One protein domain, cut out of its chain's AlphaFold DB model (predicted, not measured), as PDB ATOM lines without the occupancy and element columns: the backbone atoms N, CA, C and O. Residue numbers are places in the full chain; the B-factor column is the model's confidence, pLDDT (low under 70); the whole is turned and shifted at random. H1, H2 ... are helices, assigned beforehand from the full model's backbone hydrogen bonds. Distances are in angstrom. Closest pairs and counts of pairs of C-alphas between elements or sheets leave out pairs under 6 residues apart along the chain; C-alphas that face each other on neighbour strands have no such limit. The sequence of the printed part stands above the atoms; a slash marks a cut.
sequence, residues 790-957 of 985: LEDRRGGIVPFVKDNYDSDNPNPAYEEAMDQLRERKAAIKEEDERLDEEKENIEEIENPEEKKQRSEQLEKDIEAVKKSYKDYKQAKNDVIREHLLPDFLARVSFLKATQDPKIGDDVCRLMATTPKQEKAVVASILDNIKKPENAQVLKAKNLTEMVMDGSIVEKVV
ATOM      1  N   LEU A 790      18.585  30.942 -17.843       82.94
ATOM      2  CA  LEU A 790      19.904  30.323 -17.638       82.94
ATOM      3  C   LEU A 790      19.802  28.821 -17.309       82.94
ATOM      4  O   LEU A 790      20.610  28.041 -17.814       82.94
ATOM      5  N   GLU A 791      18.807  28.403 -16.516       73.25
ATOM      6  CA  GLU A 791      18.619  26.998 -16.104       73.25
ATOM      7  C   GLU A 791      18.240  26.075 -17.278       73.25
ATOM      8  O   GLU A 791      18.818  24.999 -17.438       73.25
ATOM      9  N   ASP A 792      17.339  26.517 -18.162       70.94
ATOM     10  CA  ASP A 792      16.877  25.743 -19.329       70.94
ATOM     11  C   ASP A 792      17.949  25.574 -20.424       70.94
ATOM     12  O   ASP A 792      17.814  24.787 -21.375       70.94
ATOM     13  N   ARG A 793      19.049  26.328 -20.332       75.25
ATOM     14  CA  ARG A 793      20.053  26.425 -21.387       75.25
ATOM     15  C   ARG A 793      21.059  25.277 -21.316       75.25
ATOM     16  O   ARG A 793      22.120  25.381 -20.705       75.25
ATOM     17  N   ARG A 794      20.805  24.234 -22.117       59.81
ATOM     18  CA  ARG A 794      21.666  23.041 -22.336       59.81
ATOM     19  C   ARG A 794      23.163  23.294 -22.633       59.81
ATOM     20  O   ARG A 794      23.929  22.337 -22.669       59.81
ATOM     21  N   GLY A 795      23.581  24.533 -22.897       65.25
ATOM     22  CA  GLY A 795      24.978  24.924 -23.128       65.25
ATOM     23  C   GLY A 795      25.696  25.567 -21.929       65.25
ATOM     24  O   GLY A 795      26.902  25.795 -22.016       65.25
ATOM     25  N   GLY A 796      24.992  25.871 -20.835       78.50
ATOM     26  CA  GLY A 796      25.538  26.566 -19.665       78.50
ATOM     27  C   GLY A 796      25.835  28.059 -19.880       78.50
ATOM     28  O   GLY A 796      25.421  28.672 -20.868       78.50
ATOM     29  N   ILE A 797      26.572  28.641 -18.927       83.94
ATOM     30  CA  ILE A 797      26.778  30.094 -18.796       83.94
ATOM     31  C   ILE A 797      27.523  30.764 -19.967       83.94
ATOM     32  O   ILE A 797      27.192  31.884 -20.338       83.94
ATOM     33  N   VAL A 798      28.494  30.097 -20.606       83.12
ATOM     34  CA  VAL A 798      29.294  30.723 -21.684       83.12
ATOM     35  C   VAL A 798      28.440  31.025 -22.930       83.12
ATOM     36  O   VAL A 798      28.436  32.171 -23.377       83.12
ATOM     37  N   PRO A 799      27.638  30.082 -23.466       80.75
ATOM     38  CA  PRO A 799      26.634  30.412 -24.473       80.75
ATOM     39  C   PRO A 799      25.598  31.440 -24.002       80.75
ATOM     40  O   PRO A 799      25.161  32.242 -24.818       80.75
ATOM     41  N   PHE A 800      25.179  31.410 -22.729       86.31
ATOM     42  CA  PHE A 800      24.173  32.340 -22.191       86.31
ATOM     43  C   PHE A 800      24.614  33.799 -22.318       86.31
ATOM     44  O   PHE A 800      23.914  34.602 -22.928       86.31
ATOM     45  N   VAL A 801      25.810  34.117 -21.815       85.69
ATOM     46  CA  VAL A 801      26.379  35.474 -21.864       85.69
ATOM     47  C   VAL A 801      26.521  35.968 -23.308       85.69
ATOM     48  O   VAL A 801      26.257  37.129 -23.592       85.69
ATOM     49  N   LYS A 802      26.873  35.083 -24.247       84.44
ATOM     50  CA  LYS A 802      27.032  35.430 -25.668       84.44
ATOM     51  C   LYS A 802      25.718  35.762 -26.384       84.44
ATOM     52  O   LYS A 802      25.750  36.408 -27.430       84.44
ATOM     53  N   ASP A 803      24.591  35.225 -25.929       81.69
ATOM     54  CA  ASP A 803      23.288  35.433 -26.577       81.69
ATOM     55  C   ASP A 803      22.487  36.568 -25.920       81.69
ATOM     56  O   ASP A 803      21.601  37.113 -26.563       81.69
ATOM     57  N   ASN A 804      22.851  36.955 -24.692       80.94
ATOM     58  CA  ASN A 804      22.362  38.147 -23.988       80.94
ATOM     59  C   ASN A 804      23.376  39.313 -24.025       80.94
ATOM     60  O   ASN A 804      23.328  40.215 -23.193       80.94
ATOM     61  N   TYR A 805      24.332  39.273 -24.955       82.44
ATOM     62  CA  TYR A 805      25.278  40.363 -25.179       82.44
ATOM     63  C   TYR A 805      24.585  41.504 -25.929       82.44
ATOM     64  O   TYR A 805      24.057  41.298 -27.023       82.44
ATOM     65  N   ASP A 806      24.607  42.692 -25.331       78.19
ATOM     66  CA  ASP A 806      24.036  43.909 -25.897       78.19
ATOM     67  C   ASP A 806      24.933  44.463 -27.017       78.19
ATOM     68  O   ASP A 806      26.005  45.016 -26.770       78.19
ATOM     69  N   SER A 807      24.487  44.305 -28.265       72.94
ATOM     70  CA  SER A 807      25.183  44.830 -29.441       72.94
ATOM     71  C   SER A 807      25.098  46.350 -29.584       72.94
ATOM     72  O   SER A 807      25.899  46.917 -30.328       72.94
ATOM     73  N   ASP A 808      24.159  47.008 -28.898       72.81
ATOM     74  CA  ASP A 808      23.976  48.461 -28.972       72.81
ATOM     75  C   ASP A 808      24.954  49.200 -28.034       72.81
ATOM     76  O   ASP A 808      25.197  50.398 -28.198       72.81
ATOM     77  N   ASN A 809      25.594  48.473 -27.108       75.12
ATOM     78  CA  ASN A 809      26.680  48.948 -26.250       75.12
ATOM     79  C   ASN A 809      27.901  47.993 -26.305       75.12
ATOM     80  O   ASN A 809      28.191  47.285 -25.335       75.12
ATOM     81  N   PRO A 810      28.618  47.941 -27.445       77.31
ATOM     82  CA  PRO A 810      29.592  46.890 -27.727       77.31
ATOM     83  C   PRO A 810      30.864  46.985 -26.873       77.31
ATOM     84  O   PRO A 810      31.407  48.066 -26.638       77.31
ATOM     85  N   ASN A 811      31.405  45.827 -26.487       82.31
ATOM     86  CA  ASN A 811      32.717  45.712 -25.849       82.31
ATOM     87  C   ASN A 811      33.812  45.674 -26.942       82.31
ATOM     88  O   ASN A 811      33.889  44.682 -27.673       82.31
ATOM     89  N   PRO A 812      34.685  46.698 -27.067       82.75
ATOM     90  CA  PRO A 812      35.614  46.795 -28.196       82.75
ATOM     91  C   PRO A 812      36.610  45.633 -28.286       82.75
ATOM     92  O   PRO A 812      36.909  45.172 -29.382       82.75
ATOM     93  N   ALA A 813      37.083  45.126 -27.142       82.69
ATOM     94  CA  ALA A 813      38.028  44.010 -27.102       82.69
ATOM     95  C   ALA A 813      37.365  42.683 -27.505       82.69
ATOM     96  O   ALA A 813      37.997  41.844 -28.146       82.69
ATOM     97  N   TYR A 814      36.081  42.500 -27.172       87.38
ATOM     98  CA  TYR A 814      35.311  41.352 -27.642       87.38
ATOM     99  C   TYR A 814      35.067  41.412 -29.154       87.38
ATOM    100  O   TYR A 814      35.282  40.403 -29.822       87.38
ATOM    101  N   GLU A 815      34.660  42.563 -29.706       86.44
ATOM    102  CA  GLU A 815      34.446  42.687 -31.158       86.44
ATOM    103  C   GLU A 815      35.748  42.489 -31.944       86.44
ATOM    104  O   GLU A 815      35.759  41.685 -32.870       86.44
ATOM    105  N   GLU A 816      36.862  43.109 -31.531       87.12
ATOM    106  CA  GLU A 816      38.169  42.934 -32.186       87.12
ATOM    107  C   GLU A 816      38.625  41.463 -32.178       87.12
ATOM    108  O   GLU A 816      39.012  40.910 -33.213       87.12
ATOM    109  N   ALA A 817      38.518  40.783 -31.031       86.38
ATOM    110  CA  ALA A 817      38.841  39.360 -30.927       86.38
ATOM    111  C   ALA A 817      37.878  38.482 -31.751       86.38
ATOM    112  O   ALA A 817      38.287  37.477 -32.340       86.38
ATOM    113  N   MET A 818      36.597  38.854 -31.829       85.81
ATOM    114  CA  MET A 818      35.611  38.166 -32.657       85.81
ATOM    115  C   MET A 818      35.830  38.393 -34.152       85.81
ATOM    116  O   MET A 818      35.588  37.458 -34.913       85.81
ATOM    117  N   ASP A 819      36.313  39.557 -34.585       85.88
ATOM    118  CA  ASP A 819      36.675  39.835 -35.979       85.88
ATOM    119  C   ASP A 819      37.878  38.993 -36.419       85.88
ATOM    120  O   ASP A 819      37.788  38.280 -37.422       85.88
ATOM    121  N   GLN A 820      38.930  38.908 -35.599       83.94
ATOM    122  CA  GLN A 820      40.045  37.979 -35.837       83.94
ATOM    123  C   GLN A 820      39.576  36.510 -35.918       83.94
ATOM    124  O   GLN A 820      40.117  35.702 -36.678       83.94
ATOM    125  N   LEU A 821      38.539  36.131 -35.160       87.12
ATOM    126  CA  LEU A 821      37.913  34.809 -35.275       87.12
ATOM    127  C   LEU A 821      37.011  34.664 -36.515       87.12
ATOM    128  O   LEU A 821      36.901  33.549 -37.030       87.12
ATOM    129  N   ARG A 822      36.383  35.737 -37.019       86.75
ATOM    130  CA  ARG A 822      35.629  35.735 -38.289       86.75
ATOM    131  C   ARG A 822      36.581  35.488 -39.464       86.75
ATOM    132  O   ARG A 822      36.278  34.624 -40.286       86.75
ATOM    133  N   GLU A 823      37.750  36.129 -39.480       84.75
ATOM    134  CA  GLU A 823      38.816  35.882 -40.467       84.75
ATOM    135  C   GLU A 823      39.310  34.428 -40.423       84.75
ATOM    136  O   GLU A 823      39.299  33.736 -41.440       84.75
ATOM    137  N   ARG A 824      39.646  33.903 -39.234       84.50
ATOM    138  CA  ARG A 824      40.046  32.487 -39.086       84.50
ATOM    139  C   ARG A 824      38.951  31.516 -39.525       84.50
ATOM    140  O   ARG A 824      39.257  30.477 -40.099       84.50
ATOM    141  N   LYS A 825      37.675  31.833 -39.279       88.69
ATOM    142  CA  LYS A 825      36.545  31.020 -39.753       88.69
ATOM    143  C   LYS A 825      36.429  31.044 -41.282       88.69
ATOM    144  O   LYS A 825      36.080  30.020 -41.860       88.69
ATOM    145  N   ALA A 826      36.694  32.185 -41.919       85.94
ATOM    146  CA  ALA A 826      36.717  32.295 -43.375       85.94
ATOM    147  C   ALA A 826      37.850  31.442 -43.968       85.94
ATOM    148  O   ALA A 826      37.569  30.606 -44.817       85.94
ATOM    149  N   ALA A 827      39.068  31.542 -43.426       84.44
ATOM    150  CA  ALA A 827      40.206  30.720 -43.850       84.44
ATOM    151  C   ALA A 827      39.969  29.207 -43.651       84.44
ATOM    152  O   ALA A 827      40.306  28.411 -44.520       84.44
ATOM    153  N   ILE A 828      39.333  28.795 -42.544       86.94
ATOM    154  CA  ILE A 828      38.935  27.388 -42.338       86.94
ATOM    155  C   ILE A 828      37.931  26.935 -43.407       86.94
ATOM    156  O   ILE A 828      38.007  25.795 -43.843       86.94
ATOM    157  N   LYS A 829      36.994  27.799 -43.817       88.00
ATOM    158  CA  LYS A 829      35.996  27.474 -44.848       88.00
ATOM    159  C   LYS A 829      36.626  27.380 -46.243       88.00
ATOM    160  O   LYS A 829      36.278  26.473 -46.982       88.00
ATOM    161  N   GLU A 830      37.539  28.288 -46.573       86.38
ATOM    162  CA  GLU A 830      38.293  28.280 -47.833       86.38
ATOM    163  C   GLU A 830      39.154  27.011 -47.964       86.38
ATOM    164  O   GLU A 830      39.167  26.382 -49.018       86.38
ATOM    165  N   GLU A 831      39.791  26.573 -46.875       84.50
ATOM    166  CA  GLU A 831      40.551  25.317 -46.849       84.50
ATOM    167  C   GLU A 831      39.641  24.070 -46.901       84.50
ATOM    168  O   GLU A 831      39.980  23.110 -47.581       84.50
ATOM    169  N   ASP A 832      38.473  24.073 -46.245       86.00
ATOM    170  CA  ASP A 832      37.473  22.985 -46.338       86.00
ATOM    171  C   ASP A 832      36.963  22.833 -47.789       86.00
ATOM    172  O   ASP A 832      36.928  21.727 -48.325       86.00
ATOM    173  N   GLU A 833      36.678  23.954 -48.467       85.88
ATOM    174  CA  GLU A 833      36.289  23.993 -49.887       85.88
ATOM    175  C   GLU A 833      37.427  23.502 -50.806       85.88
ATOM    176  O   GLU A 833      37.186  22.688 -51.698       85.88
ATOM    177  N   ARG A 834      38.683  23.890 -50.535       88.88
ATOM    178  CA  ARG A 834      39.873  23.384 -51.248       88.88
ATOM    179  C   ARG A 834      40.043  21.866 -51.113       88.88
ATOM    180  O   ARG A 834      40.469  21.211 -52.066       88.88
ATOM    181  N   LEU A 835      39.750  21.296 -49.942       86.00
ATOM    182  CA  LEU A 835      39.872  19.854 -49.700       86.00
ATOM    183  C   LEU A 835      38.754  19.049 -50.371       86.00
ATOM    184  O   LEU A 835      39.019  17.938 -50.831       86.00
ATOM    185  N   ASP A 836      37.536  19.588 -50.467       82.69
ATOM    186  CA  ASP A 836      36.463  18.963 -51.253       82.69
ATOM    187  C   ASP A 836      36.801  18.969 -52.760       82.69
ATOM    188  O   ASP A 836      36.662  17.932 -53.411       82.69
ATOM    189  N   GLU A 837      37.363  20.059 -53.301       82.44
ATOM    190  CA  GLU A 837      37.895  20.079 -54.677       82.44
ATOM    191  C   GLU A 837      39.054  19.079 -54.865       82.44
ATOM    192  O   GLU A 837      39.094  18.329 -55.844       82.44
ATOM    193  N   GLU A 838      40.018  19.016 -53.938       80.94
ATOM    194  CA  GLU A 838      41.149  18.079 -54.035       80.94
ATOM    195  C   GLU A 838      40.695  16.610 -53.944       80.94
ATOM    196  O   GLU A 838      41.264  15.737 -54.603       80.94
ATOM    197  N   LYS A 839      39.617  16.333 -53.206       83.50
ATOM    198  CA  LYS A 839      38.985  15.014 -53.138       83.50
ATOM    199  C   LYS A 839      38.377  14.583 -54.474       83.50
ATOM    200  O   LYS A 839      38.624  13.449 -54.882       83.50
ATOM    201  N   GLU A 840      37.651  15.464 -55.167       81.25
ATOM    202  CA  GLU A 840      37.140  15.184 -56.521       81.25
ATOM    203  C   GLU A 840      38.301  14.919 -57.498       81.25
ATOM    204  O   GLU A 840      38.322  13.892 -58.178       81.25
ATOM    205  N   ASN A 841      39.342  15.759 -57.475       79.62
ATOM    206  CA  ASN A 841      40.537  15.583 -58.311       79.62
ATOM    207  C   ASN A 841      41.276  14.249 -58.053       79.62
ATOM    208  O   ASN A 841      41.833  13.655 -58.978       79.62
ATOM    209  N   ILE A 842      41.297  13.744 -56.813       78.94
ATOM    210  CA  ILE A 842      41.922  12.452 -56.474       78.94
ATOM    211  C   ILE A 842      41.109  11.265 -57.019       78.94
ATOM    212  O   ILE A 842      41.696  10.232 -57.372       78.94
ATOM    213  N   GLU A 843      39.784  11.383 -57.146       73.94
ATOM    214  CA  GLU A 843      38.958  10.337 -57.760       73.94
ATOM    215  C   GLU A 843      39.297  10.126 -59.247       73.94
ATOM    216  O   GLU A 843      39.287   8.976 -59.696       73.94
ATOM    217  N   GLU A 844      39.752  11.162 -59.961       77.25
ATOM    218  CA  GLU A 844      40.161  11.090 -61.376       77.25
ATOM    219  C   GLU A 844      41.568  10.494 -61.618       77.25
ATOM    220  O   GLU A 844      41.892  10.102 -62.740       77.25
ATOM    221  N   ILE A 845      42.420  10.357 -60.591       78.12
ATOM    222  CA  ILE A 845      43.792   9.834 -60.760       78.12
ATOM    223  C   ILE A 845      43.785   8.325 -61.075       78.12
ATOM    224  O   ILE A 845      43.352   7.514 -60.250       78.12
ATOM    225  N   GLU A 846      44.336   7.937 -62.233       73.44
ATOM    226  CA  GLU A 846      44.463   6.532 -62.669       73.44
ATOM    227  C   GLU A 846      45.640   5.773 -62.019       73.44
ATOM    228  O   GLU A 846      45.590   4.550 -61.886       73.44
ATOM    229  N   ASN A 847      46.709   6.466 -61.603       79.81
ATOM    230  CA  ASN A 847      47.895   5.840 -61.004       79.81
ATOM    231  C   ASN A 847      47.635   5.437 -59.533       79.81
ATOM    232  O   ASN A 847      47.472   6.323 -58.689       79.81
ATOM    233  N   PRO A 848      47.651   4.135 -59.175       76.00
ATOM    234  CA  PRO A 848      47.271   3.682 -57.838       76.00
ATOM    235  C   PRO A 848      48.248   4.089 -56.725       76.00
ATOM    236  O   PRO A 848      47.810   4.251 -55.587       76.00
ATOM    237  N   GLU A 849      49.545   4.276 -57.008       78.44
ATOM    238  CA  GLU A 849      50.503   4.725 -55.983       78.44
ATOM    239  C   GLU A 849      50.359   6.224 -55.694       78.44
ATOM    240  O   GLU A 849      50.322   6.623 -54.530       78.44
ATOM    241  N   GLU A 850      50.204   7.047 -56.736       76.81
ATOM    242  CA  GLU A 850      49.984   8.492 -56.586       76.81
ATOM    243  C   GLU A 850      48.626   8.783 -55.935       76.81
ATOM    244  O   GLU A 850      48.558   9.566 -54.985       76.81
ATOM    245  N   LYS A 851      47.562   8.094 -56.375       79.50
ATOM    246  CA  LYS A 851      46.224   8.197 -55.775       79.50
ATOM    247  C   LYS A 851      46.279   7.894 -54.278       79.50
ATOM    248  O   LYS A 851      45.782   8.679 -53.480       79.50
ATOM    249  N   LYS A 852      46.957   6.806 -53.888       79.88
ATOM    250  CA  LYS A 852      47.115   6.422 -52.481       79.88
ATOM    251  C   LYS A 852      47.877   7.475 -51.669       79.88
ATOM    252  O   LYS A 852      47.420   7.836 -50.590       79.88
ATOM    253  N   GLN A 853      49.000   7.988 -52.179       80.50
ATOM    254  CA  GLN A 853      49.782   9.020 -51.482       80.50
ATOM    255  C   GLN A 853      48.991  10.322 -51.296       80.50
ATOM    256  O   GLN A 853      49.052  10.914 -50.219       80.50
ATOM    257  N   ARG A 854      48.214  10.747 -52.303       80.06
ATOM    258  CA  ARG A 854      47.353  11.930 -52.174       80.06
ATOM    259  C   ARG A 854      46.156  11.694 -51.255       80.06
ATOM    260  O   ARG A 854      45.870  12.567 -50.447       80.06
ATOM    261  N   SER A 855      45.515  10.523 -51.282       78.94
ATOM    262  CA  SER A 855      44.464  10.178 -50.309       78.94
ATOM    263  C   SER A 855      44.985  10.186 -48.864       78.94
ATOM    264  O   SER A 855      44.338  10.755 -47.991       78.94
ATOM    265  N   GLU A 856      46.176   9.632 -48.606       83.00
ATOM    266  CA  GLU A 856      46.816   9.661 -47.278       83.00
ATOM    267  C   GLU A 856      47.242  11.072 -46.829       83.00
ATOM    268  O   GLU A 856      47.494  11.292 -45.640       83.00
ATOM    269  N   GLN A 857      47.379  12.025 -47.754       81.62
ATOM    270  CA  GLN A 857      47.625  13.433 -47.439       81.62
ATOM    271  C   GLN A 857      46.305  14.180 -47.193       81.62
ATOM    272  O   GLN A 857      46.158  14.807 -46.147       81.62
ATOM    273  N   LEU A 858      45.311  13.992 -48.066       83.88
ATOM    274  CA  LEU A 858      43.953  14.514 -47.913       83.88
ATOM    275  C   LEU A 858      43.329  14.115 -46.564       83.88
ATOM    276  O   LEU A 858      42.725  14.950 -45.902       83.88
ATOM    277  N   GLU A 859      43.497  12.868 -46.106       83.19
ATOM    278  CA  GLU A 859      42.994  12.447 -44.787       83.19
ATOM    279  C   GLU A 859      43.633  13.230 -43.626       83.19
ATOM    280  O   GLU A 859      42.925  13.608 -42.687       83.19
ATOM    281  N   LYS A 860      44.940  13.528 -43.698       85.69
ATOM    282  CA  LYS A 860      45.641  14.343 -42.687       85.69
ATOM    283  C   LYS A 860      45.174  15.790 -42.713       85.69
ATOM    284  O   LYS A 860      45.005  16.383 -41.650       85.69
ATOM    285  N   ASP A 861      44.944  16.342 -43.899       81.81
ATOM    286  CA  ASP A 861      44.529  17.734 -44.054       81.81
ATOM    287  C   ASP A 861      43.054  17.914 -43.646       81.81
ATOM    288  O   ASP A 861      42.729  18.842 -42.906       81.81
ATOM    289  N   ILE A 862      42.182  16.943 -43.941       84.81
ATOM    290  CA  ILE A 862      40.819  16.856 -43.381       84.81
ATOM    291  C   ILE A 862      40.853  16.730 -41.846       84.81
ATOM    292  O   ILE A 862      40.024  17.332 -41.154       84.81
ATOM    293  N   GLU A 863      41.778  15.954 -41.271       85.25
ATOM    294  CA  GLU A 863      41.948  15.888 -39.813       85.25
ATOM    295  C   GLU A 863      42.457  17.225 -39.240       85.25
ATOM    296  O   GLU A 863      41.964  17.679 -38.201       85.25
ATOM    297  N   ALA A 864      43.360  17.912 -39.946       84.81
ATOM    298  CA  ALA A 864      43.858  19.235 -39.584       84.81
ATOM    299  C   ALA A 864      42.762  20.316 -39.655       84.81
ATOM    300  O   ALA A 864      42.672  21.138 -38.740       84.81
ATOM    301  N   VAL A 865      41.870  20.288 -40.650       85.81
ATOM    302  CA  VAL A 865      40.710  21.194 -40.746       85.81
ATOM    303  C   VAL A 865      39.673  20.886 -39.665       85.81
ATOM    304  O   VAL A 865      39.240  21.796 -38.956       85.81
ATOM    305  N   LYS A 866      39.350  19.609 -39.410       83.69
ATOM    306  CA  LYS A 866      38.483  19.208 -38.280       83.69
ATOM    307  C   LYS A 866      39.045  19.666 -36.933       83.69
ATOM    308  O   LYS A 866      38.287  20.132 -36.075       83.69
ATOM    309  N   LYS A 867      40.364  19.565 -36.745       87.56
ATOM    310  CA  LYS A 867      41.068  20.094 -35.574       87.56
ATOM    311  C   LYS A 867      40.970  21.620 -35.520       87.56
ATOM    312  O   LYS A 867      40.536  22.146 -34.503       87.56
ATOM    313  N   SER A 868      41.242  22.318 -36.619       83.31
ATOM    314  CA  SER A 868      41.173  23.784 -36.709       83.31
ATOM    315  C   SER A 868      39.763  24.319 -36.439       83.31
ATOM    316  O   SER A 868      39.601  25.316 -35.740       83.31
ATOM    317  N   TYR A 869      38.716  23.621 -36.886       84.06
ATOM    318  CA  TYR A 869      37.324  23.964 -36.586       84.06
ATOM    319  C   TYR A 869      36.947  23.714 -35.115       84.06
ATOM    320  O   TYR A 869      36.170  24.473 -34.524       84.06
ATOM    321  N   LYS A 870      37.514  22.673 -34.491       83.94
ATOM    322  CA  LYS A 870      37.392  22.421 -33.047       83.94
ATOM    323  C   LYS A 870      38.127  23.493 -32.233       83.94
ATOM    324  O   LYS A 870      37.554  24.008 -31.275       83.94
ATOM    325  N   ASP A 871      39.328  23.871 -32.658       82.94
ATOM    326  CA  ASP A 871      40.150  24.906 -32.032       82.94
ATOM    327  C   ASP A 871      39.508  26.296 -32.204       82.94
ATOM    328  O   ASP A 871      39.453  27.058 -31.245       82.94
ATOM    329  N   TYR A 872      38.880  26.595 -33.350       86.75
ATOM    330  CA  TYR A 872      38.042  27.788 -33.554       86.75
ATOM    331  C   TYR A 872      36.827  27.820 -32.611       86.75
ATOM    332  O   TYR A 872      36.552  28.848 -31.987       86.75
ATOM    333  N   LYS A 873      36.101  26.702 -32.455       82.00
ATOM    334  CA  LYS A 873      34.985  26.609 -31.493       82.00
ATOM    335  C   LYS A 873      35.455  26.828 -30.054       82.00
ATOM    336  O   LYS A 873      34.742  27.464 -29.279       82.00
ATOM    337  N   GLN A 874      36.635  26.319 -29.707       83.88
ATOM    338  CA  GLN A 874      37.236  26.518 -28.394       83.88
ATOM    339  C   GLN A 874      37.662  27.980 -28.194       83.88
ATOM    340  O   GLN A 874      37.236  28.596 -27.221       83.88
ATOM    341  N   ALA A 875      38.374  28.568 -29.158       82.94
ATOM    342  CA  ALA A 875      38.804  29.963 -29.131       82.94
ATOM    343  C   ALA A 875      37.621  30.940 -29.035       82.94
ATOM    344  O   ALA A 875      37.681  31.890 -28.265       82.94
ATOM    345  N   LYS A 876      36.502  30.674 -29.723       84.38
ATOM    346  CA  LYS A 876      35.269  31.463 -29.575       84.38
ATOM    347  C   LYS A 876      34.718  31.427 -28.147       84.38
ATOM    348  O   LYS A 876      34.302  32.458 -27.626       84.38
ATOM    349  N   ASN A 877      34.713  30.257 -27.507       84.31
ATOM    350  CA  ASN A 877      34.296  30.128 -26.109       84.31
ATOM    351  C   ASN A 877      35.277  30.813 -25.149       84.31
ATOM    352  O   ASN A 877      34.849  31.345 -24.128       84.31
ATOM    353  N   ASP A 878      36.572  30.811 -25.467       84.50
ATOM    354  CA  ASP A 878      37.593  31.454 -24.645       84.50
ATOM    355  C   ASP A 878      37.567  32.989 -24.780       84.50
ATOM    356  O   ASP A 878      37.606  33.660 -23.756       84.50
ATOM    357  N   VAL A 879      37.312  33.545 -25.971       86.06
ATOM    358  CA  VAL A 879      37.035  34.986 -26.177       86.06
ATOM    359  C   VAL A 879      35.832  35.460 -25.347       86.06
ATOM    360  O   VAL A 879      35.888  36.510 -24.710       86.06
ATOM    361  N   ILE A 880      34.758  34.664 -25.262       86.31
ATOM    362  CA  ILE A 880      33.611  34.976 -24.387       86.31
ATOM    363  C   ILE A 880      34.019  34.922 -22.903       86.31
ATOM    364  O   ILE A 880      33.624  35.792 -22.127       86.31
ATOM    365  N   ARG A 881      34.816  33.921 -22.497       86.12
ATOM    366  CA  ARG A 881      35.324  33.779 -21.117       86.12
ATOM    367  C   ARG A 881      36.275  34.897 -20.697       86.12
ATOM    368  O   ARG A 881      36.349  35.184 -19.508       86.12
ATOM    369  N   GLU A 882      37.011  35.466 -21.642       85.12
ATOM    370  CA  GLU A 882      38.029  36.487 -21.400       85.12
ATOM    371  C   GLU A 882      37.440  37.903 -21.404       85.12
ATOM    372  O   GLU A 882      37.797  38.709 -20.545       85.12
ATOM    373  N   HIS A 883      36.494  38.193 -22.307       85.75
ATOM    374  CA  HIS A 883      36.021  39.564 -22.534       85.75
ATOM    375  C   HIS A 883      34.578  39.854 -22.099       85.75
ATOM    376  O   HIS A 883      34.286  41.013 -21.838       85.75
ATOM    377  N   LEU A 884      33.682  38.860 -21.989       87.12
ATOM    378  CA  LEU A 884      32.272  39.095 -21.607       87.12
ATOM    379  C   LEU A 884      31.892  38.471 -20.257       87.12
ATOM    380  O   LEU A 884      31.194  39.079 -19.446       87.12
ATOM    381  N   LEU A 885      32.355  37.247 -19.996       88.81
ATOM    382  CA  LEU A 885      32.055  36.519 -18.764       88.81
ATOM    383  C   LEU A 885      32.534  37.236 -17.483       88.81
ATOM    384  O   LEU A 885      31.794  37.175 -16.501       88.81
ATOM    385  N   PRO A 886      33.700  37.921 -17.434       89.62
ATOM    386  CA  PRO A 886      34.140  38.600 -16.215       89.62
ATOM    387  C   PRO A 886      33.221  39.757 -15.815       89.62
ATOM    388  O   PRO A 886      32.891  39.879 -14.638       89.62
ATOM    389  N   ASP A 887      32.764  40.557 -16.782       86.12
ATOM    390  CA  ASP A 887      31.872  41.699 -16.542       86.12
ATOM    391  C   ASP A 887      30.482  41.217 -16.087       86.12
ATOM    392  O   ASP A 887      29.935  41.718 -15.100       86.12
ATOM    393  N   PHE A 888      29.953  40.164 -16.731       88.62
ATOM    394  CA  PHE A 888      28.713  39.498 -16.312       88.62
ATOM    395  C   PHE A 888      28.810  38.965 -14.876       88.62
ATOM    396  O   PHE A 888      27.953  39.259 -14.042       88.62
ATOM    397  N   LEU A 889      29.877  38.222 -14.554       88.31
ATOM    398  CA  LEU A 889      30.091  37.690 -13.207       88.31
ATOM    399  C   LEU A 889      30.299  38.800 -12.171       88.31
ATOM    400  O   LEU A 889      29.855  38.631 -11.038       88.31
ATOM    401  N   ALA A 890      30.922  39.925 -12.533       87.50
ATOM    402  CA  ALA A 890      31.078  41.067 -11.637       87.50
ATOM    403  C   ALA A 890      29.724  41.694 -11.270       87.50
ATOM    404  O   ALA A 890      29.452  41.882 -10.081       87.50
ATOM    405  N   ARG A 891      28.841  41.955 -12.250       87.31
ATOM    406  CA  ARG A 891      27.500  42.506 -11.973       87.31
ATOM    407  C   ARG A 891      26.610  41.498 -11.246       87.31
ATOM    408  O   ARG A 891      26.026  41.854 -10.229       87.31
ATOM    409  N   VAL A 892      26.571  40.234 -11.671       87.06
ATOM    410  CA  VAL A 892      25.791  39.182 -10.990       87.06
ATOM    411  C   VAL A 892      26.265  38.962  -9.551       87.06
ATOM    412  O   VAL A 892      25.439  38.826  -8.652       87.06
ATOM    413  N   SER A 893      27.578  38.979  -9.301       83.50
ATOM    414  CA  SER A 893      28.112  38.819  -7.942       83.50
ATOM    415  C   SER A 893      27.855  40.046  -7.077       83.50
ATOM    416  O   SER A 893      27.551  39.872  -5.904       83.50
ATOM    417  N   PHE A 894      27.890  41.261  -7.639       83.31
ATOM    418  CA  PHE A 894      27.412  42.468  -6.959       83.31
ATOM    419  C   PHE A 894      25.933  42.324  -6.565       83.31
ATOM    420  O   PHE A 894      25.609  42.438  -5.388       83.31
ATOM    421  N   LEU A 895      25.049  41.980  -7.509       81.56
ATOM    422  CA  LEU A 895      23.608  41.833  -7.263       81.56
ATOM    423  C   LEU A 895      23.306  40.727  -6.230       81.56
ATOM    424  O   LEU A 895      22.620  40.991  -5.241       81.56
ATOM    425  N   LYS A 896      23.886  39.523  -6.353       78.69
ATOM    426  CA  LYS A 896      23.786  38.462  -5.324       78.69
ATOM    427  C   LYS A 896      24.328  38.938  -3.965       78.69
ATOM    428  O   LYS A 896      23.666  38.754  -2.940       78.69
ATOM    429  N   ALA A 897      25.460  39.647  -3.953       73.62
ATOM    430  CA  ALA A 897      26.024  40.299  -2.767       73.62
ATOM    431  C   ALA A 897      25.265  41.565  -2.306       73.62
ATOM    432  O   ALA A 897      25.718  42.228  -1.370       73.62
ATOM    433  N   THR A 898      24.087  41.871  -2.869       67.44
ATOM    434  CA  THR A 898      23.097  42.782  -2.259       67.44
ATOM    435  C   THR A 898      21.935  42.047  -1.579       67.44
ATOM    436  O   THR A 898      21.382  42.581  -0.623       67.44
ATOM    437  N   GLN A 899      21.665  40.770  -1.891       66.06
ATOM    438  CA  GLN A 899      20.435  40.075  -1.461       66.06
ATOM    439  C   GLN A 899      20.533  39.234  -0.168       66.06
ATOM    440  O   GLN A 899      19.641  39.350   0.672       66.06
ATOM    441  N   ASP A 900      21.600  38.444   0.031       55.19
ATOM    442  CA  ASP A 900      21.819  37.619   1.248       55.19
ATOM    443  C   ASP A 900      23.179  37.963   1.920       55.19
ATOM    444  O   ASP A 900      24.231  37.801   1.288       55.19
ATOM    445  N   PRO A 901      23.221  38.562   3.129       53.59
ATOM    446  CA  PRO A 901      24.455  38.835   3.873       53.59
ATOM    447  C   PRO A 901      24.769  37.686   4.837       53.59
ATOM    448  O   PRO A 901      24.116  37.566   5.870       53.59
ATOM    449  N   LYS A 902      25.797  36.875   4.547       46.91
ATOM    450  CA  LYS A 902      26.267  35.848   5.499       46.91
ATOM    451  C   LYS A 902      27.712  36.001   5.976       46.91
ATOM    452  O   LYS A 902      27.925  35.844   7.172       46.91
ATOM    453  N   ILE A 903      28.691  36.340   5.128       44.94
ATOM    454  CA  ILE A 903      30.074  36.651   5.561       44.94
ATOM    455  C   ILE A 903      30.715  37.682   4.611       44.94
ATOM    456  O   ILE A 903      30.584  37.553   3.397       44.94
ATOM    457  N   GLY A 904      31.433  38.668   5.164       43.28
ATOM    458  CA  GLY A 904      32.250  39.649   4.428       43.28
ATOM    459  C   GLY A 904      32.019  41.081   4.922       43.28
ATOM    460  O   GLY A 904      30.874  41.521   4.989       43.28
ATOM    461  N   ASP A 905      33.093  41.798   5.278       39.38
ATOM    462  CA  ASP A 905      33.014  43.109   5.959       39.38
ATOM    463  C   ASP A 905      32.377  44.225   5.129       39.38
ATOM    464  O   ASP A 905      31.820  45.168   5.685       39.38
ATOM    465  N   ASP A 906      32.436  44.103   3.806       49.94
ATOM    466  CA  ASP A 906      32.187  45.209   2.886       49.94
ATOM    467  C   ASP A 906      30.958  44.937   2.010       49.94
ATOM    468  O   ASP A 906      30.965  45.013   0.780       49.94
ATOM    469  N   VAL A 907      29.876  44.572   2.706       44.81
ATOM    470  CA  VAL A 907      28.480  44.890   2.375       44.81
ATOM    471  C   VAL A 907      28.442  45.985   1.286       44.81
ATOM    472  O   VAL A 907      28.554  47.175   1.584       44.81
ATOM    473  N   CYS A 908      28.246  45.572   0.016       46.75
ATOM    474  CA  CYS A 908      28.187  46.379  -1.234       46.75
ATOM    475  C   CYS A 908      27.057  47.441  -1.272       46.75
ATOM    476  O   CYS A 908      26.639  47.940  -2.312       46.75
ATOM    477  N   ARG A 909      26.529  47.744  -0.093       41.72
ATOM    478  CA  ARG A 909      25.153  47.486   0.355       41.72
ATOM    479  C   ARG A 909      24.863  48.359   1.603       41.72
ATOM    480  O   ARG A 909      23.724  48.458   2.022       41.72
ATOM    481  N   LEU A 910      25.875  49.074   2.118       46.06
ATOM    482  CA  LEU A 910      25.746  50.441   2.654       46.06
ATOM    483  C   LEU A 910      25.966  51.472   1.521       46.06
ATOM    484  O   LEU A 910      25.644  52.647   1.646       46.06
ATOM    485  N   MET A 911      26.593  51.034   0.420       49.31
ATOM    486  CA  MET A 911      27.537  51.868  -0.330       49.31
ATOM    487  C   MET A 911      27.092  52.255  -1.737       49.31
ATOM    488  O   MET A 911      27.483  53.312  -2.218       49.31
ATOM    489  N   ALA A 912      26.267  51.454  -2.407       53.00
ATOM    490  CA  ALA A 912      25.822  51.693  -3.781       53.00
ATOM    491  C   ALA A 912      24.665  52.715  -3.882       53.00
ATOM    492  O   ALA A 912      23.710  52.524  -4.623       53.00
ATOM    493  N   THR A 913      24.727  53.806  -3.111       52.78
ATOM    494  CA  THR A 913      23.640  54.807  -3.043       52.78
ATOM    495  C   THR A 913      23.607  55.777  -4.224       52.78
ATOM    496  O   THR A 913      22.680  56.581  -4.334       52.78
ATOM    497  N   THR A 914      24.623  55.713  -5.086       61.19
ATOM    498  CA  THR A 914      24.756  56.491  -6.317       61.19
ATOM    499  C   THR A 914      25.364  55.627  -7.431       61.19
ATOM    500  O   THR A 914      26.240  54.799  -7.144       61.19
ATOM    501  N   PRO A 915      25.052  55.901  -8.717       70.88
ATOM    502  CA  PRO A 915      25.633  55.175  -9.854       70.88
ATOM    503  C   PRO A 915      27.168  55.219  -9.927       70.88
ATOM    504  O   PRO A 915      27.792  54.406 -10.607       70.88
ATOM    505  N   LYS A 916      27.808  56.181  -9.245       68.88
ATOM    506  CA  LYS A 916      29.270  56.286  -9.155       68.88
ATOM    507  C   LYS A 916      29.861  55.247  -8.195       68.88
ATOM    508  O   LYS A 916      30.915  54.691  -8.488       68.88
ATOM    509  N   GLN A 917      29.195  54.990  -7.069       68.94
ATOM    510  CA  GLN A 917      29.634  54.002  -6.082       68.94
ATOM    511  C   GLN A 917      29.359  52.575  -6.565       68.94
ATOM    512  O   GLN A 917      30.245  51.735  -6.453       68.94
ATOM    513  N   GLU A 918      28.201  52.326  -7.190       74.62
ATOM    514  CA  GLU A 918      27.920  51.060  -7.891       74.62
ATOM    515  C   GLU A 918      29.051  50.684  -8.852       74.62
ATOM    516  O   GLU A 918      29.636  49.607  -8.747       74.62
ATOM    517  N   LYS A 919      29.411  51.608  -9.756       78.56
ATOM    518  CA  LYS A 919      30.480  51.395 -10.739       78.56
ATOM    519  C   LYS A 919      31.831  51.110 -10.084       78.56
ATOM    520  O   LYS A 919      32.565  50.270 -10.590       78.56
ATOM    521  N   ALA A 920      32.153  51.761  -8.964       74.50
ATOM    522  CA  ALA A 920      33.400  51.522  -8.239       74.50
ATOM    523  C   ALA A 920      33.453  50.122  -7.594       74.50
ATOM    524  O   ALA A 920      34.476  49.446  -7.685       74.50
ATOM    525  N   VAL A 921      32.352  49.661  -6.989       75.25
ATOM    526  CA  VAL A 921      32.273  48.317  -6.387       75.25
ATOM    527  C   VAL A 921      32.313  47.233  -7.467       75.25
ATOM    528  O   VAL A 921      33.094  46.290  -7.355       75.25
ATOM    529  N   VAL A 922      31.544  47.388  -8.552       82.06
ATOM    530  CA  VAL A 922      31.558  46.448  -9.687       82.06
ATOM    531  C   VAL A 922      32.943  46.390 -10.342       82.06
ATOM    532  O   VAL A 922      33.419  45.295 -10.632       82.06
ATOM    533  N   ALA A 923      33.634  47.527 -10.503       81.69
ATOM    534  CA  ALA A 923      35.010  47.560 -11.003       81.69
ATOM    535  C   ALA A 923      35.995  46.826 -10.072       81.69
ATOM    536  O   ALA A 923      36.805  46.042 -10.550       81.69
ATOM    537  N   SER A 924      35.881  46.994  -8.750       81.38
ATOM    538  CA  SER A 924      36.718  46.275  -7.772       81.38
ATOM    539  C   SER A 924      36.528  44.750  -7.836       81.38
ATOM    540  O   SER A 924      37.499  43.988  -7.826       81.38
ATOM    541  N   ILE A 925      35.279  44.282  -7.974       83.44
ATOM    542  CA  ILE A 925      34.971  42.856  -8.169       83.44
ATOM    543  C   ILE A 925      35.549  42.366  -9.507       83.44
ATOM    544  O   ILE A 925      36.170  41.306  -9.560       83.44
ATOM    545  N   LEU A 926      35.393  43.147 -10.578       87.00
ATOM    546  CA  LEU A 926      35.910  42.830 -11.907       87.00
ATOM    547  C   LEU A 926      37.441  42.713 -11.939       87.00
ATOM    548  O   LEU A 926      37.974  41.739 -12.476       87.00
ATOM    549  N   ASP A 927      38.146  43.666 -11.333       85.69
ATOM    550  CA  ASP A 927      39.602  43.643 -11.199       85.69
ATOM    551  C   ASP A 927      40.054  42.418 -10.397       85.69
ATOM    552  O   ASP A 927      41.042  41.774 -10.749       85.69
ATOM    553  N   ASN A 928      39.297  42.030  -9.364       83.75
ATOM    554  CA  ASN A 928      39.564  40.817  -8.598       83.75
ATOM    555  C   ASN A 928      39.348  39.532  -9.421       83.75
ATOM    556  O   ASN A 928      40.177  38.625  -9.339       83.75
ATOM    557  N   ILE A 929      38.301  39.458 -10.254       85.12
ATOM    558  CA  ILE A 929      38.064  38.335 -11.187       85.12
ATOM    559  C   ILE A 929      39.210  38.204 -12.199       85.12
ATOM    560  O   ILE A 929      39.640  37.091 -12.500       85.12
ATOM    561  N   LYS A 930      39.726  39.333 -12.700       83.56
ATOM    562  CA  LYS A 930      40.809  39.389 -13.696       83.56
ATOM    563  C   LYS A 930      42.191  39.006 -13.143       83.56
ATOM    564  O   LYS A 930      43.127  38.841 -13.926       83.56
ATOM    565  N   LYS A 931      42.354  38.819 -11.825       81.19
ATOM    566  CA  LYS A 931      43.637  38.390 -11.242       81.19
ATOM    567  C   LYS A 931      44.013  36.954 -11.651       81.19
ATOM    568  O   LYS A 931      43.146  36.075 -11.650       81.19
ATOM    569  N   PRO A 932      45.310  36.650 -11.871       76.44
ATOM    570  CA  PRO A 932      45.768  35.302 -12.235       76.44
ATOM    571  C   PRO A 932      45.350  34.200 -11.249       76.44
ATOM    572  O   PRO A 932      45.049  33.081 -11.661       76.44
ATOM    573  N   GLU A 933      45.291  34.522  -9.955       74.69
ATOM    574  CA  GLU A 933      44.860  33.618  -8.878       74.69
ATOM    575  C   GLU A 933      43.379  33.202  -8.978       74.69
ATOM    576  O   GLU A 933      43.034  32.076  -8.621       74.69
ATOM    577  N   ASN A 934      42.525  34.056  -9.553       75.88
ATOM    578  CA  ASN A 934      41.085  33.819  -9.706       75.88
ATOM    579  C   ASN A 934      40.695  33.327 -11.112       75.88
ATOM    580  O   ASN A 934      39.565  32.882 -11.319       75.88
ATOM    581  N   ALA A 935      41.631  33.289 -12.068       74.38
ATOM    582  CA  ALA A 935      41.391  32.853 -13.449       74.38
ATOM    583  C   ALA A 935      40.858  31.405 -13.584       74.38
ATOM    584  O   ALA A 935      40.300  31.037 -14.621       74.38
ATOM    585  N   GLN A 936      41.000  30.571 -12.546       79.06
ATOM    586  CA  GLN A 936      40.401  29.230 -12.504       79.06
ATOM    587  C   GLN A 936      38.872  29.259 -12.324       79.06
ATOM    588  O   GLN A 936      38.198  28.347 -12.801       79.06
ATOM    589  N   VAL A 937      38.309  30.307 -11.707       81.12
ATOM    590  CA  VAL A 937      36.857  30.457 -11.488       81.12
ATOM    591  C   VAL A 937      36.113  30.530 -12.826       81.12
ATOM    592  O   VAL A 937      35.128  29.823 -13.022       81.12
ATOM    593  N   LEU A 938      36.658  31.264 -13.802       82.00
ATOM    594  CA  LEU A 938      36.133  31.378 -15.177       82.00
ATOM    595  C   LEU A 938      36.115  30.043 -15.953       82.00
ATOM    596  O   LEU A 938      35.517  29.942 -17.028       82.00
ATOM    597  N   LYS A 939      36.789  29.011 -15.429       81.94
ATOM    598  CA  LYS A 939      36.909  27.669 -16.021       81.94
ATOM    599  C   LYS A 939      36.272  26.577 -15.145       81.94
ATOM    600  O   LYS A 939      36.390  25.396 -15.478       81.94
ATOM    601  N   ALA A 940      35.593  26.946 -14.055       83.44
ATOM    602  CA  ALA A 940      34.924  26.005 -13.162       83.44
ATOM    603  C   ALA A 940      33.760  25.284 -13.870       83.44
ATOM    604  O   ALA A 940      32.957  25.898 -14.573       83.44
ATOM    605  N   LYS A 941      33.654  23.961 -13.687       80.62
ATOM    606  CA  LYS A 941      32.607  23.144 -14.335       80.62
ATOM    607  C   LYS A 941      31.209  23.414 -13.774       80.62
ATOM    608  O   LYS A 941      30.238  23.324 -14.513       80.62
ATOM    609  N   ASN A 942      31.137  23.763 -12.495       84.81
ATOM    610  CA  ASN A 942      29.926  24.109 -11.757       84.81
ATOM    611  C   ASN A 942      29.635  25.623 -11.761       84.81
ATOM    612  O   ASN A 942      28.832  26.086 -10.963       84.81
ATOM    613  N   LEU A 943      30.268  26.420 -12.635       85.25
ATOM    614  CA  LEU A 943      30.121  27.884 -12.624       85.25
ATOM    615  C   LEU A 943      28.660  28.352 -12.776       85.25
ATOM    616  O   LEU A 943      28.279  29.341 -12.159       85.25
ATOM    617  N   THR A 944      27.837  27.633 -13.549       85.94
ATOM    618  CA  THR A 944      26.391  27.903 -13.647       85.94
ATOM    619  C   THR A 944      25.693  27.701 -12.298       85.94
ATOM    620  O   THR A 944      24.961  28.579 -11.858       85.94
ATOM    621  N   GLU A 945      25.958  26.582 -11.613       83.75
ATOM    622  CA  GLU A 945      25.389  26.271 -10.291       83.75
ATOM    623  C   GLU A 945      25.805  27.334  -9.266       83.75
ATOM    624  O   GLU A 945      24.950  27.888  -8.584       83.75
ATOM    625  N   MET A 946      27.090  27.714  -9.261       84.50
ATOM    626  CA  MET A 946      27.647  28.736  -8.362       84.50
ATOM    627  C   MET A 946      27.040  30.133  -8.554       84.50
ATOM    628  O   MET A 946      27.022  30.949  -7.630       84.50
ATOM    629  N   VAL A 947      26.582  30.438  -9.771       85.31
ATOM    630  CA  VAL A 947      25.872  31.682 -10.091       85.31
ATOM    631  C   VAL A 947      24.420  31.623  -9.620       85.31
ATOM    632  O   VAL A 947      23.931  32.603  -9.056       85.31
ATOM    633  N   MET A 948      23.745  30.483  -9.788       81.75
ATOM    634  CA  MET A 948      22.362  30.307  -9.339       81.75
ATOM    635  C   MET A 948      22.255  30.283  -7.808       81.75
ATOM    636  O   MET A 948      21.451  31.033  -7.246       81.75
ATOM    637  N   ASP A 949      23.103  29.502  -7.128       79.12
ATOM    638  CA  ASP A 949      23.111  29.350  -5.663       79.12
ATOM    639  C   ASP A 949      23.773  30.525  -4.910       79.12
ATOM    640  O   ASP A 949      23.584  30.678  -3.705       79.12
ATOM    641  N   GLY A 950      24.502  31.394  -5.619       72.94
ATOM    642  CA  GLY A 950      25.169  32.576  -5.064       72.94
ATOM    643  C   GLY A 950      26.550  32.318  -4.447       72.94
ATOM    644  O   GLY A 950      27.224  33.277  -4.068       72.94
ATOM    645  N   SER A 951      27.034  31.073  -4.403       80.00
ATOM    646  CA  SER A 951      28.367  30.716  -3.883       80.00
ATOM    647  C   SER A 951      29.529  31.314  -4.689       80.00
ATOM    648  O   SER A 951      30.659  31.379  -4.197       80.00
ATOM    649  N   ILE A 952      29.264  31.827  -5.898       79.88
ATOM    650  CA  ILE A 952      30.212  32.641  -6.670       79.88
ATOM    651  C   ILE A 952      30.717  33.860  -5.879       79.88
ATOM    652  O   ILE A 952      31.894  34.209  -5.994       79.88
ATOM    653  N   VAL A 953      29.876  34.451  -5.016       77.69
ATOM    654  CA  VAL A 953      30.203  35.633  -4.197       77.69
ATOM    655  C   VAL A 953      31.432  35.379  -3.320       77.69
ATOM    656  O   VAL A 953      32.365  36.180  -3.342       77.69
ATOM    657  N   GLU A 954      31.498  34.230  -2.635       74.62
ATOM    658  CA  GLU A 954      32.635  33.848  -1.773       74.62
ATOM    659  C   GLU A 954      33.959  33.678  -2.544       74.62
ATOM    660  O   GLU A 954      35.030  33.619  -1.936       74.62
ATOM    661  N   LYS A 955      33.913  33.546  -3.879       76.19
ATOM    662  CA  LYS A 955      35.105  33.392  -4.725       76.19
ATOM    663  C   LYS A 955      35.598  34.708  -5.300       76.19
ATOM    664  O   LYS A 955      36.807  34.924  -5.327       76.19
ATOM    665  N   VAL A 956      34.684  35.544  -5.791       76.12
ATOM    666  CA  VAL A 956      35.047  36.696  -6.631       76.12
ATOM    667  C   VAL A 956      34.957  38.043  -5.930       76.12
ATOM    668  O   VAL A 956      35.623  38.980  -6.368       76.12
ATOM    669  N   VAL A 957      34.196  38.163  -4.840       75.62
ATOM    670  CA  VAL A 957      34.105  39.418  -4.081       75.62
ATOM    671  C   VAL A 957      35.294  39.515  -3.109       75.62
ATOM    672  O   VAL A 957      35.499  38.598  -2.305       75.62
TER     673      VAL A 957
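Overview. This is residues 790 to 957 of the 985 residues of an uncharacterized protein of Lachnospiraceae bacterium (UniProt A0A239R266). A long helical hairpin, H2 and H3 side by side, sticks out from a small helical head made of H4, H5, H6 and H7, and this arm makes most of the length. H4 is the middle of the head, with H5, H6 and H7 packed on it, while H1 crosses H3 where the arm meets the head. The printed part has 168 residues with seven named helices, H1 to H7 in order along the chain, and no named strand; the class is all helix. It is only just loose, close to extended, with a radius of gyration of the C-alphas of 23.1 A, and its C-alphas span 81 by 31 by 30 A.

Along the chain. The longest helix, H3, holds residues 848 to 883 and measures 51.6 A from C-alpha 848 at (47.271, 3.682, -57.838) to C-alpha 883 at (36.021, 39.564, -22.534). Before it, H2 holds residues 812 to 843, 47.1 A long. H4, residues 885 to 899, is 21.1 A long, and H5, residues 915 to 929, is 21.0 A. The shorter helices are H1, residues 797 to 803, 10.1 A; H6, residues 943 to 949, 10.0 A; and H7, residues 953 to 956, 5.5 A, which ends with C-alpha 956 at (35.047, 36.696, -6.631).

Arrangement. H3 and H2 form a helical hairpin: they touch at a shallow tilt of 14 degrees, opposite ways, and their closest C-alphas, those of His 883 and Tyr 814, are 5.5 A apart. H1 touches H3 with residues 877 to 881 of H3 alone, about perpendicular at 89 degrees; the closest C-alphas, of Val 798 and Ile 880, are 6.6 A apart. H3 and H4 meet only through their link. H4 is the hub, touching four other helices. It touches H5 at a steep tilt of 60 degrees, opposite ways, with the closest C-alphas, of Ala 890 and Leu 926, 5.2 A apart. It touches H7, closest at the C-alphas of Ser 893 and Val 953, 5.3 A. H4 and H6 only just touch, with 3 pairs of C-alphas within 8 A, closest at Val 892 and Val 947, 7.6 A. H4 and H1 also only just touch, with 3 such pairs, closest at the C-alphas of Leu 885 and Val 801, 6.6 A. H2 is apart from H4, H5, H6 and H7. In H1, H2, H4, H5 and H6 every O i to N i+4 pair is within hydrogen-bond range; in H3 31 of 32 are, and H7 is too short for such a pair.

Size, cuts and confidence. The two C-alphas farthest apart, of Glu 846 and Leu 910, are 80.9 A from each other. The printed part has no cut. The links from H4 to H5 and from H5 to H6 are long, with 15 and 13 residues. The mean pLDDT of the printed part is 78.5; residues 794 to 795, 898 to 914 and 916 to 917 are under 70.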